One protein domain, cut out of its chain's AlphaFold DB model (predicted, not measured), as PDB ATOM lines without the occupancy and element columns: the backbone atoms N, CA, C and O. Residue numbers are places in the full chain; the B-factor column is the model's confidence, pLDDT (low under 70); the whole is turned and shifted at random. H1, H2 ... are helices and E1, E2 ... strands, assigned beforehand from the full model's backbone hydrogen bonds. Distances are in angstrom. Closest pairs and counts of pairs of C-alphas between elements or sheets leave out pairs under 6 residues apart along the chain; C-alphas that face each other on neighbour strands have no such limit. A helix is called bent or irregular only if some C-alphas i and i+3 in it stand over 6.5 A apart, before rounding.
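Overview. This is residues 9 to 39, 47 to 101 and 141 to 165 of the 718 residues of an uncharacterized protein of Globodera pallida (UniProt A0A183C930). One long helix, H1, runs through the middle of the domain, and the other parts sit loosely round its first half: H4 and H2 cross it about perpendicular, a small two-stranded sheet of E1 and E2 covers another stretch of it, and the short helices H3 and H5 lie near it on different sides. Toward its last residues H1 leaves this body, and residues 32 to 37, of which 32 to 35 belong to H1, stick out. The printed part has 111 residues with five named helices and two named strands, in the order H1 H2 H3 H4 E1 E2 H5; the sheet is antiparallel and the class is mostly helix. The whole is compact, with a radius of gyration of the C-alphas of 14.3 A, and spans 41 by 31 by 30 A.

Arrangement. The sheet has the order E1, residues 95 to 97, then E2, residues 142 to 145. They are antiparallel at 150 degrees; C-alphas 97 and 143 face each other at 4.5 A, and N 96 and O 144 are within hydrogen-bond range at 2.9 A, as are N 144 and O 96 at 2.9 A. Residues 52 to 53, too short a stretch to bear a name, pair antiparallel with residues 142 to 143 of E2. H1, residues 12 to 35, comes closest to E2 at the C-alphas of Leu 20 and Leu 145, 6.4 A apart. H4, residues 79 to 90, comes within 5.9 A of E1 at the C-alphas of Leu 88 and Phe 95. H1 and H4 touch, H1 with residues 12 to 16 alone and H4 with residues 83 to 88 alone; the closest C-alphas are those of Ser 13 and Thr 87, 6.1 A, and the lines are about perpendicular at 82 degrees for H1 with H2, residues 54 to 64, and at 81 degrees for H1 with H4. H1 touches H2 with residues 19 to 20 alone, closest at the C-alphas of Ala 19 and Thr 61, 6.7 A. H2 and H4 are close but not clearly touching, with the C-alphas of Ile 59 and His 81 7.0 A apart, at a steep tilt of 60 degrees, opposite ways. H3, residues 66 to 69, is close to but not clearly touching H1, with the C-alphas of Met 15 and Leu 69 6.0 A apart. H5, residues 158 to 163, is also close to H1 but not clearly touching, with the C-alphas of His 14 and Ile 160 6.8 A apart; they run opposite ways at a tilt of 38 degrees, only just steep. H4 and H5 are apart. In H1 and H5 every O i to N i+4 pair is within hydrogen-bond range; in H2 it is 4 of 7, in H4 7 of 8, and H3 is too short for such a pair.

Along the chain. E1 begins at C-alpha 95, (75.526, 1.964, -53.154), and E2 measures 10.8 A from C-alpha 142 to C-alpha 145. H1 begins at C-alpha 12, (84.907, 10.069, -55.685), and is 35.3 A long. H4 is 17.2 A long and H2 14.5 A; H2 is irregular, but only just, with C-alphas 56 and 59 6.6 A apart. H3 has 4 residues; H5 has 6 and ends at C-alpha 163, (84.691, 6.583, -45.550).

Size, cuts and confidence. The C-alphas farthest apart are those of Gly 36 and Lys 165, 43.8 A. Residues 40 to 46 are not printed, with 13.2 A between C-alphas 39 and 47, and residues 102 to 140 are not printed, with 6.6 A between C-alphas 101 and 141. The link from E2 to H5 is long, with 12 residues. The mean pLDDT of the printed part is 76.9; it is under 70 for 28 residues, among them 31 to 39 and 154 to 165.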
ATOM      1  N   GLN A   9      89.137  19.154 -51.433       66.38
ATOM      2  CA  GLN A   9      88.997  18.228 -52.554       66.38
ATOM      3  C   GLN A   9      88.037  17.086 -52.189       66.38
ATOM      4  O   GLN A   9      88.291  16.311 -51.268       66.38
ATOM      5  N   VAL A  10      86.937  16.981 -52.932       74.50
ATOM      6  CA  VAL A  10      85.865  16.011 -52.684       74.50
ATOM      7  C   VAL A  10      86.272  14.611 -53.190       74.50
ATOM      8  O   VAL A  10      86.739  14.495 -54.329       74.50
ATOM      9  N   PRO A  11      86.113  13.532 -52.393       83.00
ATOM     10  CA  PRO A  11      86.416  12.170 -52.829       83.00
ATOM     11  C   PRO A  11      85.378  11.640 -53.831       83.00
ATOM     12  O   PRO A  11      84.218  12.052 -53.825       83.00
ATOM     13  N   PHE A  12      85.778  10.665 -54.659       84.19
ATOM     14  CA  PHE A  12      84.907  10.069 -55.685       84.19
ATOM     15  C   PHE A  12      83.584   9.539 -55.117       84.19
ATOM     16  O   PHE A  12      82.545   9.775 -55.726       84.19
ATOM     17  N   SER A  13      83.590   8.913 -53.936       86.69
ATOM     18  CA  SER A  13      82.378   8.385 -53.297       86.69
ATOM     19  C   SER A  13      81.361   9.484 -52.974       86.69
ATOM     20  O   SER A  13      80.170   9.301 -53.190       86.69
ATOM     21  N   HIS A  14      81.808  10.665 -52.535       84.81
ATOM     22  CA  HIS A  14      80.910  11.784 -52.233       84.81
ATOM     23  C   HIS A  14      80.319  12.402 -53.511       84.81
ATOM     24  O   HIS A  14      79.128  12.700 -53.552       84.81
ATOM     25  N   MET A  15      81.113  12.519 -54.584       86.00
ATOM     26  CA  MET A  15      80.590  12.912 -55.902       86.00
ATOM     27  C   MET A  15      79.586  11.875 -56.449       86.00
ATOM     28  O   MET A  15      78.605  12.257 -57.079       86.00
ATOM     29  N   CYS A  16      79.776  10.578 -56.162       88.00
ATOM     30  CA  CYS A  16      78.829   9.519 -56.544       88.00
ATOM     31  C   CYS A  16      77.498   9.649 -55.790       88.00
ATOM     32  O   CYS A  16      76.446   9.582 -56.421       88.00
ATOM     33  N   VAL A  17      77.535   9.878 -54.468       88.06
ATOM     34  CA  VAL A  17      76.325  10.112 -53.657       88.06
ATOM     35  C   VAL A  17      75.556  11.329 -54.172       88.06
ATOM     36  O   VAL A  17      74.355  11.228 -54.386       88.06
ATOM     37  N   MET A  18      76.235  12.453 -54.422       85.50
ATOM     38  CA  MET A  18      75.583  13.681 -54.894       85.50
ATOM     39  C   MET A  18      74.940  13.510 -56.283       85.50
ATOM     40  O   MET A  18      73.799  13.918 -56.476       85.50
ATOM     41  N   ALA A  19      75.615  12.842 -57.225       87.50
ATOM     42  CA  ALA A  19      75.049  12.569 -58.549       87.50
ATOM     43  C   ALA A  19      73.832  11.621 -58.495       87.50
ATOM     44  O   ALA A  19      72.815  11.890 -59.130       87.50
ATOM     45  N   LEU A  20      73.905  10.538 -57.709       88.25
ATOM     46  CA  LEU A  20      72.785   9.601 -57.548       88.25
ATOM     47  C   LEU A  20      71.605  10.220 -56.786       88.25
ATOM     48  O   LEU A  20      70.456   9.941 -57.126       88.25
ATOM     49  N   ALA A  21      71.861  11.090 -55.806       88.19
ATOM     50  CA  ALA A  21      70.817  11.841 -55.110       88.19
ATOM     51  C   ALA A  21      70.059  12.777 -56.065       88.19
ATOM     52  O   ALA A  21      68.828  12.771 -56.073       88.19
ATOM     53  N   ASN A  22      70.780  13.514 -56.921       86.94
ATOM     54  CA  ASN A  22      70.181  14.385 -57.937       86.94
ATOM     55  C   ASN A  22      69.349  13.587 -58.954       86.94
ATOM     56  O   ASN A  22      68.197  13.937 -59.201       86.94
ATOM     57  N   LEU A  23      69.886  12.479 -59.485       87.69
ATOM     58  CA  LEU A  23      69.160  11.582 -60.399       87.69
ATOM     59  C   LEU A  23      67.880  11.012 -59.764       87.69
ATOM     60  O   LEU A  23      66.827  10.980 -60.403       87.69
ATOM     61  N   THR A  24      67.948  10.617 -58.490       86.50
ATOM     62  CA  THR A  24      66.787  10.128 -57.728       86.50
ATOM     63  C   THR A  24      65.743  11.231 -57.539       86.50
ATOM     64  O   THR A  24      64.553  10.987 -57.737       86.50
ATOM     65  N   LEU A  25      66.164  12.456 -57.208       83.69
ATOM     66  CA  LEU A  25      65.266  13.602 -57.056       83.69
ATOM     67  C   LEU A  25      64.582  13.972 -58.379       83.69
ATOM     68  O   LEU A  25      63.364  14.135 -58.408       83.69
ATOM     69  N   GLU A  26      65.336  14.060 -59.476       83.06
ATOM     70  CA  GLU A  26      64.783  14.333 -60.806       83.06
ATOM     71  C   GLU A  26      63.768  13.278 -61.245       83.06
ATOM     72  O   GLU A  26      62.746  13.624 -61.835       83.06
ATOM     73  N   TYR A  27      64.037  11.999 -60.967       83.19
ATOM     74  CA  TYR A  27      63.098  10.920 -61.254       83.19
ATOM     75  C   TYR A  27      61.784  11.112 -60.481       83.19
ATOM     76  O   TYR A  27      60.717  11.120 -61.091       83.19
ATOM     77  N   ARG A  28      61.852  11.365 -59.165       80.69
ATOM     78  CA  ARG A  28      60.659  11.595 -58.326       80.69
ATOM     79  C   ARG A  28      59.868  12.839 -58.756       80.69
ATOM     80  O   ARG A  28      58.644  12.795 -58.770       80.69
ATOM     81  N   LEU A  29      60.547  13.916 -59.162       78.50
ATOM     82  CA  LEU A  29      59.898  15.126 -59.683       78.50
ATOM     83  C   LEU A  29      59.204  14.899 -61.034       78.50
ATOM     84  O   LEU A  29      58.142  15.469 -61.263       78.50
ATOM     85  N   LYS A  30      59.774  14.068 -61.918       77.62
ATOM     86  CA  LYS A  30      59.153  13.716 -63.207       77.62
ATOM     87  C   LYS A  30      57.894  12.865 -63.004       77.62
ATOM     88  O   LYS A  30      56.871  13.189 -63.586       77.62
ATOM     89  N   MET A  31      57.925  11.872 -62.110       68.00
ATOM     90  CA  MET A  31      56.733  11.068 -61.778       68.00
ATOM     91  C   MET A  31      55.600  11.919 -61.173       68.00
ATOM     92  O   MET A  31      54.448  11.785 -61.569       68.00
ATOM     93  N   ALA A  32      55.920  12.867 -60.282       64.38
ATOM     94  CA  ALA A  32      54.918  13.772 -59.706       64.38
ATOM     95  C   ALA A  32      54.269  14.727 -60.734       64.38
ATOM     96  O   ALA A  32      53.169  15.227 -60.499       64.38
ATOM     97  N   ALA A  33      54.933  14.993 -61.865       64.38
ATOM     98  CA  ALA A  33      54.411  15.864 -62.918       64.38
ATOM     99  C   ALA A  33      53.366  15.176 -63.814       64.38
ATOM    100  O   ALA A  33      52.468  15.860 -64.303       64.38
ATOM    101  N   ASP A  34      53.470  13.857 -64.006       59.09
ATOM    102  CA  ASP A  34      52.575  13.092 -64.883       59.09
ATOM    103  C   ASP A  34      51.286  12.643 -64.158       59.09
ATOM    104  O   ASP A  34      50.206  12.709 -64.745       59.09
ATOM    105  N   ASP A  35      51.366  12.274 -62.870       54.38
ATOM    106  CA  ASP A  35      50.214  11.782 -62.083       54.38
ATOM    107  C   ASP A  35      49.479  12.868 -61.265       54.38
ATOM    108  O   ASP A  35      48.448  12.603 -60.644       54.38
ATOM    109  N   GLY A  36      50.003  14.099 -61.210       48.19
ATOM    110  CA  GLY A  36      49.408  15.207 -60.439       48.19
ATOM    111  C   GLY A  36      49.398  15.008 -58.913       48.19
ATOM    112  O   GLY A  36      48.726  15.756 -58.199       48.19
ATOM    113  N   ALA A  37      50.124  14.008 -58.412       51.06
ATOM    114  CA  ALA A  37      50.208  13.662 -56.999       51.06
ATOM    115  C   ALA A  37      51.252  14.511 -56.248       51.06
ATOM    116  O   ALA A  37      52.314  14.856 -56.767       51.06
ATOM    117  N   GLU A  38      50.954  14.826 -54.987       48.56
ATOM    118  CA  GLU A  38      51.831  15.617 -54.121       48.56
ATOM    119  C   GLU A  38      53.161  14.886 -53.842       48.56
ATOM    120  O   GLU A  38      53.186  13.678 -53.596       48.56
ATOM    121  N   VAL A  39      54.286  15.615 -53.847       47.50
ATOM    122  CA  VAL A  39      55.621  15.042 -53.595       47.50
ATOM    123  C   VAL A  39      55.741  14.616 -52.127       47.50
ATOM    124  O   VAL A  39      56.177  15.389 -51.272       47.50
ATOM    125  N   ASP A  47      58.417   1.735 -51.892       58.22
ATOM    126  CA  ASP A  47      59.106   2.344 -53.045       58.22
ATOM    127  C   ASP A  47      60.239   1.431 -53.579       58.22
ATOM    128  O   ASP A  47      61.300   1.258 -52.958       58.22
ATOM    129  N   ILE A  48      60.032   0.862 -54.776       64.06
ATOM    130  CA  ILE A  48      61.022   0.044 -55.494       64.06
ATOM    131  C   ILE A  48      62.242   0.919 -55.849       64.06
ATOM    132  O   ILE A  48      62.083   1.931 -56.537       64.06
ATOM    133  N   PRO A  49      63.480   0.551 -55.452       68.75
ATOM    134  CA  PRO A  49      64.665   1.351 -55.757       68.75
ATOM    135  C   PRO A  49      64.878   1.538 -57.263       68.75
ATOM    136  O   PRO A  49      65.048   0.569 -58.004       68.75
ATOM    137  N   LYS A  50      64.938   2.794 -57.715       83.06
ATOM    138  CA  LYS A  50      65.329   3.124 -59.088       83.06
ATOM    139  C   LYS A  50      66.840   2.950 -59.252       83.06
ATOM    140  O   LYS A  50      67.621   3.657 -58.619       83.06
ATOM    141  N   TYR A  51      67.245   2.021 -60.113       88.50
ATOM    142  CA  TYR A  51      68.639   1.843 -60.527       88.50
ATOM    143  C   TYR A  51      68.954   2.720 -61.743       88.50
ATOM    144  O   TYR A  51      68.126   2.838 -62.650       88.50
ATOM    145  N   PHE A  52      70.154   3.302 -61.757       89.81
ATOM    146  CA  PHE A  52      70.653   4.182 -62.814       89.81
ATOM    147  C   PHE A  52      71.864   3.566 -63.525       89.81
ATOM    148  O   PHE A  52      72.771   3.042 -62.871       89.81
ATOM    149  N   SER A  53      71.902   3.644 -64.855       90.50
ATOM    150  CA  SER A  53      72.990   3.120 -65.689       90.50
ATOM    151  C   SER A  53      74.275   3.927 -65.499       90.50
ATOM    152  O   SER A  53      74.288   5.159 -65.612       90.50
ATOM    153  N   LEU A  54      75.394   3.233 -65.265       88.50
ATOM    154  CA  LEU A  54      76.696   3.881 -65.122       88.50
ATOM    155  C   LEU A  54      77.091   4.685 -66.370       88.50
ATOM    156  O   LEU A  54      77.557   5.817 -66.236       88.50
ATOM    157  N   GLU A  55      76.933   4.115 -67.567       84.88
ATOM    158  CA  GLU A  55      77.396   4.744 -68.814       84.88
ATOM    159  C   GLU A  55      76.400   5.761 -69.382       84.88
ATOM    160  O   GLU A  55      76.836   6.778 -69.930       84.88
ATOM    161  N   ASP A  56      75.095   5.522 -69.212       85.00
ATOM    162  CA  ASP A  56      74.035   6.318 -69.849       85.00
ATOM    163  C   ASP A  56      73.518   7.470 -68.965       85.00
ATOM    164  O   ASP A  56      73.016   8.460 -69.492       85.00
ATOM    165  N   GLU A  57      73.667   7.389 -67.633       88.62
ATOM    166  CA  GLU A  57      73.091   8.368 -66.690       88.62
ATOM    167  C   GLU A  57      74.130   8.928 -65.699       88.62
ATOM    168  O   GLU A  57      74.327  10.147 -65.621       88.62
ATOM    169  N   ILE A  58      74.870   8.070 -64.986       88.88
ATOM    170  CA  ILE A  58      75.829   8.513 -63.950       88.88
ATOM    171  C   ILE A  58      77.041   9.231 -64.575       88.88
ATOM    172  O   ILE A  58      77.456  10.296 -64.121       88.88
ATOM    173  N   ILE A  59      77.628   8.689 -65.645       90.25
ATOM    174  CA  ILE A  59      78.766   9.325 -66.329       90.25
ATOM    175  C   ILE A  59      78.365  10.625 -67.061       90.25
ATOM    176  O   ILE A  59      79.154  11.577 -67.027       90.25
ATOM    177  N   PRO A  60      77.201  10.721 -67.735       90.50
ATOM    178  CA  PRO A  60      76.722  11.972 -68.323       90.50
ATOM    179  C   PRO A  60      76.413  13.073 -67.305       90.50
ATOM    180  O   PRO A  60      76.879  14.193 -67.518       90.50
ATOM    181  N   THR A  61      75.762  12.775 -66.175       85.69
ATOM    182  CA  THR A  61      75.546  13.771 -65.098       85.69
ATOM    183  C   THR A  61      76.861  14.291 -64.515       85.69
ATOM    184  O   THR A  61      77.044  15.491 -64.340       85.69
ATOM    185  N   TRP A  62      77.870  13.431 -64.347       87.38
ATOM    186  CA  TRP A  62      79.220  13.885 -63.980       87.38
ATOM    187  C   TRP A  62      79.881  14.798 -65.025       87.38
ATOM    188  O   TRP A  62      80.787  15.563 -64.688       87.38
ATOM    189  N   LYS A  63      79.472  14.723 -66.299       85.88
ATOM    190  CA  LYS A  63      79.977  15.588 -67.379       85.88
ATOM    191  C   LYS A  63      79.197  16.894 -67.512       85.88
ATOM    192  O   LYS A  63      79.806  17.869 -67.962       85.88
ATOM    193  N   SER A  64      77.914  16.951 -67.160       86.31
ATOM    194  CA  SER A  64      77.203  18.229 -67.026       86.31
ATOM    195  C   SER A  64      77.698  18.962 -65.782       86.31
ATOM    196  O   SER A  64      78.228  20.068 -65.886       86.31
ATOM    197  N   ASP A  65      77.681  18.286 -64.635       84.56
ATOM    198  CA  ASP A  65      77.739  18.929 -63.319       84.56
ATOM    199  C   ASP A  65      79.167  19.051 -62.765       84.56
ATOM    200  O   ASP A  65      79.363  19.449 -61.618       84.56
ATOM    201  N   TRP A  66      80.186  18.727 -63.571       85.06
ATOM    202  CA  TRP A  66      81.594  18.675 -63.156       85.06
ATOM    203  C   TRP A  66      82.046  19.907 -62.352       85.06
ATOM    204  O   TRP A  66      82.785  19.767 -61.382       85.06
ATOM    205  N   GLU A  67      81.599  21.102 -62.744       84.75
ATOM    206  CA  GLU A  67      81.981  22.384 -62.128       84.75
ATOM    207  C   GLU A  67      81.314  22.630 -60.762       84.75
ATOM    208  O   GLU A  67      81.843  23.384 -59.941       84.75
ATOM    209  N   TYR A  68      80.191  21.959 -60.496       81.38
ATOM    210  CA  TYR A  68      79.509  21.942 -59.201       81.38
ATOM    211  C   TYR A  68      80.040  20.816 -58.298       81.38
ATOM    212  O   TYR A  68      80.183  21.012 -57.091       81.38
ATOM    213  N   LEU A  69      80.388  19.661 -58.880       77.06
ATOM    214  CA  LEU A  69      80.936  18.498 -58.171       77.06
ATOM    215  C   LEU A  69      82.413  18.671 -57.772       77.06
ATOM    216  O   LEU A  69      82.845  18.134 -56.749       77.06
ATOM    217  N   SER A  70      83.214  19.385 -58.572       79.00
ATOM    218  CA  SER A  70      84.657  19.519 -58.353       79.00
ATOM    219  C   SER A  70      85.226  20.861 -58.807       79.00
ATOM    220  O   SER A  70      84.930  21.383 -59.874       79.00
ATOM    221  N   THR A  71      86.173  21.376 -58.025       76.50
ATOM    222  CA  THR A  71      87.005  22.538 -58.378       76.50
ATOM    223  C   THR A  71      88.214  22.174 -59.240       76.50
ATOM    224  O   THR A  71      88.984  23.048 -59.635       76.50
ATOM    225  N   THR A  72      88.407  20.883 -59.519       76.12
ATOM    226  CA  THR A  72      89.521  20.377 -60.326       76.12
ATOM    227  C   THR A  72      89.230  20.568 -61.813       76.12
ATOM    228  O   THR A  72      88.094  20.387 -62.246       76.12
ATOM    229  N   ALA A  73      90.251  20.842 -62.629       76.06
ATOM    230  CA  ALA A  73      90.095  20.904 -64.084       76.06
ATOM    231  C   ALA A  73      89.477  19.610 -64.664       76.06
ATOM    232  O   ALA A  73      89.780  18.498 -64.214       76.06
ATOM    233  N   ARG A  74      88.608  19.758 -65.676       78.38
ATOM    234  CA  ARG A  74      87.838  18.655 -66.273       78.38
ATOM    235  C   ARG A  74      88.754  17.582 -66.870       78.38
ATOM    236  O   ARG A  74      89.590  17.857 -67.731       78.38
ATOM    237  N   ARG A  75      88.575  16.328 -66.440       77.38
ATOM    238  CA  ARG A  75      89.391  15.189 -66.891       77.38
ATOM    239  C   ARG A  75      88.993  14.743 -68.302       77.38
ATOM    240  O   ARG A  75      87.967  14.092 -68.480       77.38
ATOM    241  N   GLN A  76      89.837  15.039 -69.292       74.38
ATOM    242  CA  GLN A  76      89.591  14.692 -70.702       74.38
ATOM    243  C   GLN A  76      89.695  13.184 -71.017       74.38
ATOM    244  O   GLN A  76      89.028  12.698 -71.927       74.38
ATOM    245  N   LYS A  77      90.517  12.419 -70.282       82.06
ATOM    246  CA  LYS A  77      90.678  10.965 -70.492       82.06
ATOM    247  C   LYS A  77      89.573  10.185 -69.769       82.06
ATOM    248  O   LYS A  77      89.344  10.439 -68.592       82.06
ATOM    249  N   LYS A  78      88.975   9.169 -70.412       81.38
ATOM    250  CA  LYS A  78      87.913   8.303 -69.839       81.38
ATOM    251  C   LYS A  78      88.342   7.439 -68.632       81.38
ATOM    252  O   LYS A  78      87.518   6.722 -68.076       81.38
ATOM    253  N   THR A  79      89.601   7.486 -68.188       81.56
ATOM    254  CA  THR A  79      90.131   6.618 -67.114       81.56
ATOM    255  C   THR A  79      89.396   6.759 -65.776       81.56
ATOM    256  O   THR A  79      89.380   5.819 -64.987       81.56
ATOM    257  N   TRP A  80      88.735   7.896 -65.528       84.50
ATOM    258  CA  TRP A  80      87.909   8.098 -64.335       84.50
ATOM    259  C   TRP A  80      86.585   7.315 -64.349       84.50
ATOM    260  O   TRP A  80      86.054   7.056 -63.272       84.50
ATOM    261  N   HIS A  81      86.088   6.865 -65.510       88.31
ATOM    262  CA  HIS A  81      84.896   6.003 -65.591       88.31
ATOM    263  C   HIS A  81      85.122   4.696 -64.805       88.31
ATOM    264  O   HIS A  81      84.296   4.288 -63.992       88.31
ATOM    265  N   GLN A  82      86.298   4.079 -64.980       85.31
ATOM    266  CA  GLN A  82      86.704   2.875 -64.246       85.31
ATOM    267  C   GLN A  82      86.927   3.146 -62.751       85.31
ATOM    268  O   GLN A  82      86.746   2.249 -61.931       85.31
ATOM    269  N   THR A  83      87.318   4.371 -62.378       88.19
ATOM    270  CA  THR A  83      87.407   4.780 -60.968       88.19
ATOM    271  C   THR A  83      86.020   4.827 -60.331       88.19
ATOM    272  O   THR A  83      85.848   4.244 -59.267       88.19
ATOM    273  N   ILE A  84      85.025   5.428 -60.998       88.94
ATOM    274  CA  ILE A  84      83.632   5.446 -60.517       88.94
ATOM    275  C   ILE A  84      83.086   4.025 -60.379       88.94
ATOM    276  O   ILE A  84      82.583   3.691 -59.312       88.94
ATOM    277  N   ALA A  85      83.242   3.176 -61.401       87.19
ATOM    278  CA  ALA A  85      82.790   1.782 -61.351       87.19
ATOM    279  C   ALA A  85      83.324   1.051 -60.106       87.19
ATOM    280  O   ALA A  85      82.559   0.451 -59.354       87.19
ATOM    281  N   LYS A  86      84.633   1.176 -59.844       86.50
ATOM    282  CA  LYS A  86      85.287   0.577 -58.671       86.50
ATOM    283  C   LYS A  86      84.840   1.207 -57.351       86.50
ATOM    284  O   LYS A  86      84.738   0.492 -56.364       86.50
ATOM    285  N   THR A  87      84.570   2.511 -57.309       87.62
ATOM    286  CA  THR A  87      84.039   3.186 -56.113       87.62
ATOM    287  C   THR A  87      82.621   2.713 -55.785       87.62
ATOM    288  O   THR A  87      82.377   2.310 -54.651       87.62
ATOM    289  N   LEU A  88      81.720   2.680 -56.772       87.25
ATOM    290  CA  LEU A  88      80.338   2.214 -56.598       87.25
ATOM    291  C   LEU A  88      80.266   0.731 -56.193       87.25
ATOM    292  O   LEU A  88      79.430   0.362 -55.379       87.25
ATOM    293  N   GLN A  89      81.165  -0.111 -56.714       86.94
ATOM    294  CA  GLN A  89      81.252  -1.531 -56.339       86.94
ATOM    295  C   GLN A  89      81.903  -1.774 -54.968       86.94
ATOM    296  O   GLN A  89      81.608  -2.778 -54.326       86.94
ATOM    297  N   LYS A  90      82.814  -0.899 -54.525       86.00
ATOM    298  CA  LYS A  90      83.550  -1.065 -53.260       86.00
ATOM    299  C   LYS A  90      82.764  -0.554 -52.053       86.00
ATOM    300  O   LYS A  90      82.799  -1.180 -50.995       86.00
ATOM    301  N   ASP A  91      82.065   0.566 -52.203       84.00
ATOM    302  CA  ASP A  91      81.386   1.251 -51.100       84.00
ATOM    303  C   ASP A  91      79.923   0.758 -50.966       84.00
ATOM    304  O   ASP A  91      78.974   1.540 -50.998       84.00
ATOM    305  N   ILE A  92      79.746  -0.562 -50.806       83.62
ATOM    306  CA  ILE A  92      78.447  -1.282 -50.789       83.62
ATOM    307  C   ILE A  92      77.500  -0.782 -49.674       83.62
ATOM    308  O   ILE A  92      76.280  -0.868 -49.777       83.62
ATOM    309  N   GLU A  93      78.053  -0.208 -48.603       80.06
ATOM    310  CA  GLU A  93      77.282   0.429 -47.522       80.06
ATOM    311  C   GLU A  93      76.512   1.685 -47.991       80.06
ATOM    312  O   GLU A  93      75.545   2.084 -47.347       80.06
ATOM    313  N   LEU A  94      76.923   2.300 -49.107       81.75
ATOM    314  CA  LEU A  94      76.307   3.489 -49.710       81.75
ATOM    315  C   LEU A  94      75.572   3.197 -51.020       81.75
ATOM    316  O   LEU A  94      74.592   3.878 -51.316       81.75
ATOM    317  N   PHE A  95      76.032   2.223 -51.805       88.75
ATOM    318  CA  PHE A  95      75.526   1.964 -53.154       88.75
ATOM    319  C   PHE A  95      75.030   0.527 -53.298       88.75
ATOM    320  O   PHE A  95      75.712  -0.421 -52.912       88.75
ATOM    321  N   VAL A  96      73.852   0.366 -53.896       88.06
ATOM    322  CA  VAL A  96      73.255  -0.939 -54.188       88.06
ATOM    323  C   VAL A  96      73.400  -1.214 -55.688       88.06
ATOM    324  O   VAL A  96      72.814  -0.481 -56.490       88.06
ATOM    325  N   PRO A  97      74.180  -2.228 -56.106       86.94
ATOM    326  CA  PRO A  97      74.210  -2.663 -57.497       86.94
ATOM    327  C   PRO A  97      72.907  -3.387 -57.862       86.94
ATOM    328  O   PRO A  97      72.296  -4.051 -57.024       86.94
ATOM    329  N   ASP A  98      72.501  -3.278 -59.123       83.31
ATOM    330  CA  ASP A  98      71.323  -3.965 -59.659       83.31
ATOM    331  C   ASP A  98      71.515  -5.504 -59.658       83.31
ATOM    332  O   ASP A  98      72.477  -5.997 -60.267       83.31
ATOM    333  N   PRO A  99      70.617  -6.285 -59.017       71.31
ATOM    334  CA  PRO A  99      70.722  -7.746 -58.950       71.31
ATOM    335  C   PRO A  99      70.606  -8.445 -60.316       71.31
ATOM    336  O   PRO A  99      71.086  -9.573 -60.463       71.31
ATOM    337  N   SER A 100      70.032  -7.800 -61.337       64.69
ATOM    338  CA  SER A 100      69.930  -8.368 -62.691       64.69
ATOM    339  C   SER A 100      71.294  -8.578 -63.368       64.69
ATOM    340  O   SER A 100      71.428  -9.453 -64.220       64.69
ATOM    341  N   ASN A 101      72.333  -7.840 -62.954       57.31
ATOM    342  CA  ASN A 101      73.695  -7.988 -63.484       57.31
ATOM    343  C   ASN A 101      74.523  -9.082 -62.786       57.31
ATOM    344  O   ASN A 101      75.514  -9.544 -63.350       57.31
ATOM    345  N   CYS A 141      76.463  -2.172 -65.779       78.69
ATOM    346  CA  CYS A 141      76.336  -1.997 -64.338       78.69
ATOM    347  C   CYS A 141      75.420  -0.805 -64.017       78.69
ATOM    348  O   CYS A 141      75.760   0.341 -64.325       78.69
ATOM    349  N   ALA A 142      74.293  -1.087 -63.369       86.12
ATOM    350  CA  ALA A 142      73.377  -0.087 -62.838       86.12
ATOM    351  C   ALA A 142      73.441  -0.055 -61.304       86.12
ATOM    352  O   ALA A 142      73.693  -1.079 -60.662       86.12
ATOM    353  N   PHE A 143      73.246   1.128 -60.722       89.38
ATOM    354  CA  PHE A 143      73.414   1.379 -59.288       89.38
ATOM    355  C   PHE A 143      72.304   2.285 -58.748       89.38
ATOM    356  O   PHE A 143      71.845   3.194 -59.439       89.38
ATOM    357  N   SER A 144      71.910   2.073 -57.497       87.88
ATOM    358  CA  SER A 144      71.027   2.960 -56.731       87.88
ATOM    359  C   SER A 144      71.680   3.360 -55.402       87.88
ATOM    360  O   SER A 144      72.666   2.757 -54.964       87.88
ATOM    361  N   LEU A 145      71.169   4.415 -54.764       88.19
ATOM    362  CA  LEU A 145      71.629   4.835 -53.441       88.19
ATOM    363  C   LEU A 145      70.988   3.949 -52.357       88.19
ATOM    364  O   LEU A 145      69.799   3.643 -52.419       88.19
ATOM    365  N   ARG A 146      71.774   3.534 -51.355       81.88
ATOM    366  CA  ARG A 146      71.287   2.725 -50.225       81.88
ATOM    367  C   ARG A 146      70.376   3.525 -49.291       81.88
ATOM    368  O   ARG A 146      69.405   2.976 -48.778       81.88
ATOM    369  N   GLU A 147      70.703   4.797 -49.078       80.56
ATOM    370  CA  GLU A 147      69.876   5.743 -48.329       80.56
ATOM    371  C   GLU A 147      68.726   6.229 -49.221       80.56
ATOM    372  O   GLU A 147      68.968   6.761 -50.305       80.56
ATOM    373  N   ARG A 148      67.478   6.032 -48.776       71.44
ATOM    374  CA  ARG A 148      66.274   6.449 -49.521       71.44
ATOM    375  C   ARG A 148      65.796   7.851 -49.127       71.44
ATOM    376  O   ARG A 148      65.146   8.522 -49.927       71.44
ATOM    377  N   ASP A 149      66.124   8.306 -47.917       74.06
ATOM    378  CA  ASP A 149      65.761   9.634 -47.426       74.06
ATOM    379  C   ASP A 149      66.792  10.679 -47.886       74.06
ATOM    380  O   ASP A 149      67.850  10.879 -47.279       74.06
ATOM    381  N   LEU A 150      66.461  11.376 -48.976       73.69
ATOM    382  CA  LEU A 150      67.316  12.408 -49.566       73.69
ATOM    383  C   LEU A 150      67.604  13.578 -48.601       73.69
ATOM    384  O   LEU A 150      68.620  14.250 -48.769       73.69
ATOM    385  N   PHE A 151      66.783  13.806 -47.566       70.19
ATOM    386  CA  PHE A 151      67.010  14.872 -46.580       70.19
ATOM    387  C   PHE A 151      68.128  14.544 -45.580       70.19
ATOM    388  O   PHE A 151      68.677  15.452 -44.952       70.19
ATOM    389  N   ARG A 152      68.521  13.270 -45.450       68.69
ATOM    390  CA  ARG A 152      69.663  12.844 -44.612       68.69
ATOM    391  C   ARG A 152      71.008  13.033 -45.305       68.69
ATOM    392  O   ARG A 152      72.054  12.992 -44.650       68.69
ATOM    393  N   ILE A 153      71.002  13.247 -46.619       71.31
ATOM    394  CA  ILE A 153      72.209  13.404 -47.425       71.31
ATOM    395  C   ILE A 153      72.796  14.797 -47.179       71.31
ATOM    396  O   ILE A 153      72.362  15.803 -47.733       71.31
ATOM    397  N   GLY A 154      73.833  14.853 -46.347       62.34
ATOM    398  CA  GLY A 154      74.555  16.086 -46.056       62.34
ATOM    399  C   GLY A 154      75.996  15.836 -45.609       62.34
ATOM    400  O   GLY A 154      76.422  14.685 -45.484       62.34
ATOM    401  N   PRO A 155      76.768  16.900 -45.309       54.41
ATOM    402  CA  PRO A 155      78.175  16.788 -44.908       54.41
ATOM    403  C   PRO A 155      78.425  15.909 -43.672       54.41
ATOM    404  O   PRO A 155      79.544  15.445 -43.469       54.41
ATOM    405  N   MET A 156      77.393  15.691 -42.850       45.75
ATOM    406  CA  MET A 156      77.425  14.894 -41.618       45.75
ATOM    407  C   MET A 156      76.848  13.475 -41.781       45.75
ATOM    408  O   MET A 156      76.751  12.758 -40.789       45.75
ATOM    409  N   HIS A 157      76.470  13.051 -42.996       57.38
ATOM    410  CA  HIS A 157      75.918  11.714 -43.241       57.38
ATOM    411  C   HIS A 157      76.907  10.623 -42.801       57.38
ATOM    412  O   HIS A 157      78.067  10.621 -43.228       57.38
ATOM    413  N   GLU A 158      76.459   9.688 -41.957       53.34
ATOM    414  CA  GLU A 158      77.355   8.818 -41.189       53.34
ATOM    415  C   GLU A 158      78.327   8.036 -42.085       53.34
ATOM    416  O   GLU A 158      79.537   8.068 -41.862       53.34
ATOM    417  N   ALA A 159      77.834   7.423 -43.162       54.72
ATOM    418  CA  ALA A 159      78.671   6.657 -44.083       54.72
ATOM    419  C   ALA A 159      79.695   7.521 -44.862       54.72
ATOM    420  O   ALA A 159      80.798   7.059 -45.152       54.72
ATOM    421  N   ILE A 160      79.408   8.807 -45.120       57.59
ATOM    422  CA  ILE A 160      80.370   9.747 -45.738       57.59
ATOM    423  C   ILE A 160      81.489  10.092 -44.735       57.59
ATOM    424  O   ILE A 160      82.676  10.142 -45.084       57.59
ATOM    425  N   VAL A 161      81.125  10.264 -43.459       56.03
ATOM    426  CA  VAL A 161      82.067  10.489 -42.351       56.03
ATOM    427  C   VAL A 161      82.916   9.240 -42.075       56.03
ATOM    428  O   VAL A 161      84.106   9.361 -41.767       56.03
ATOM    429  N   GLN A 162      82.350   8.038 -42.209       55.88
ATOM    430  CA  GLN A 162      83.075   6.778 -42.030       55.88
ATOM    431  C   GLN A 162      84.086   6.512 -43.157       55.88
ATOM    432  O   GLN A 162      85.225   6.153 -42.851       55.88
ATOM    433  N   LEU A 163      83.741   6.737 -44.433       53.72
ATOM    434  CA  LEU A 163      84.691   6.583 -45.550       53.72
ATOM    435  C   LEU A 163      85.942   7.458 -45.378       53.72
ATOM    436  O   LEU A 163      87.063   6.993 -45.582       53.72
ATOM    437  N   SER A 164      85.760   8.692 -44.903       49.19
ATOM    438  CA  SER A 164      86.860   9.631 -44.635       49.19
ATOM    439  C   SER A 164      87.814   9.159 -43.521       49.19
ATOM    440  O   SER A 164      88.952   9.621 -43.453       49.19
ATOM    441  N   LYS A 165      87.388   8.224 -42.657       43.47
ATOM    442  CA  LYS A 165      88.201   7.651 -41.564       43.47
ATOM    443  C   LYS A 165      88.949   6.367 -41.942       43.47
ATOM    444  O   LYS A 165      89.919   6.029 -41.271       43.47
TER     445      LYS A 165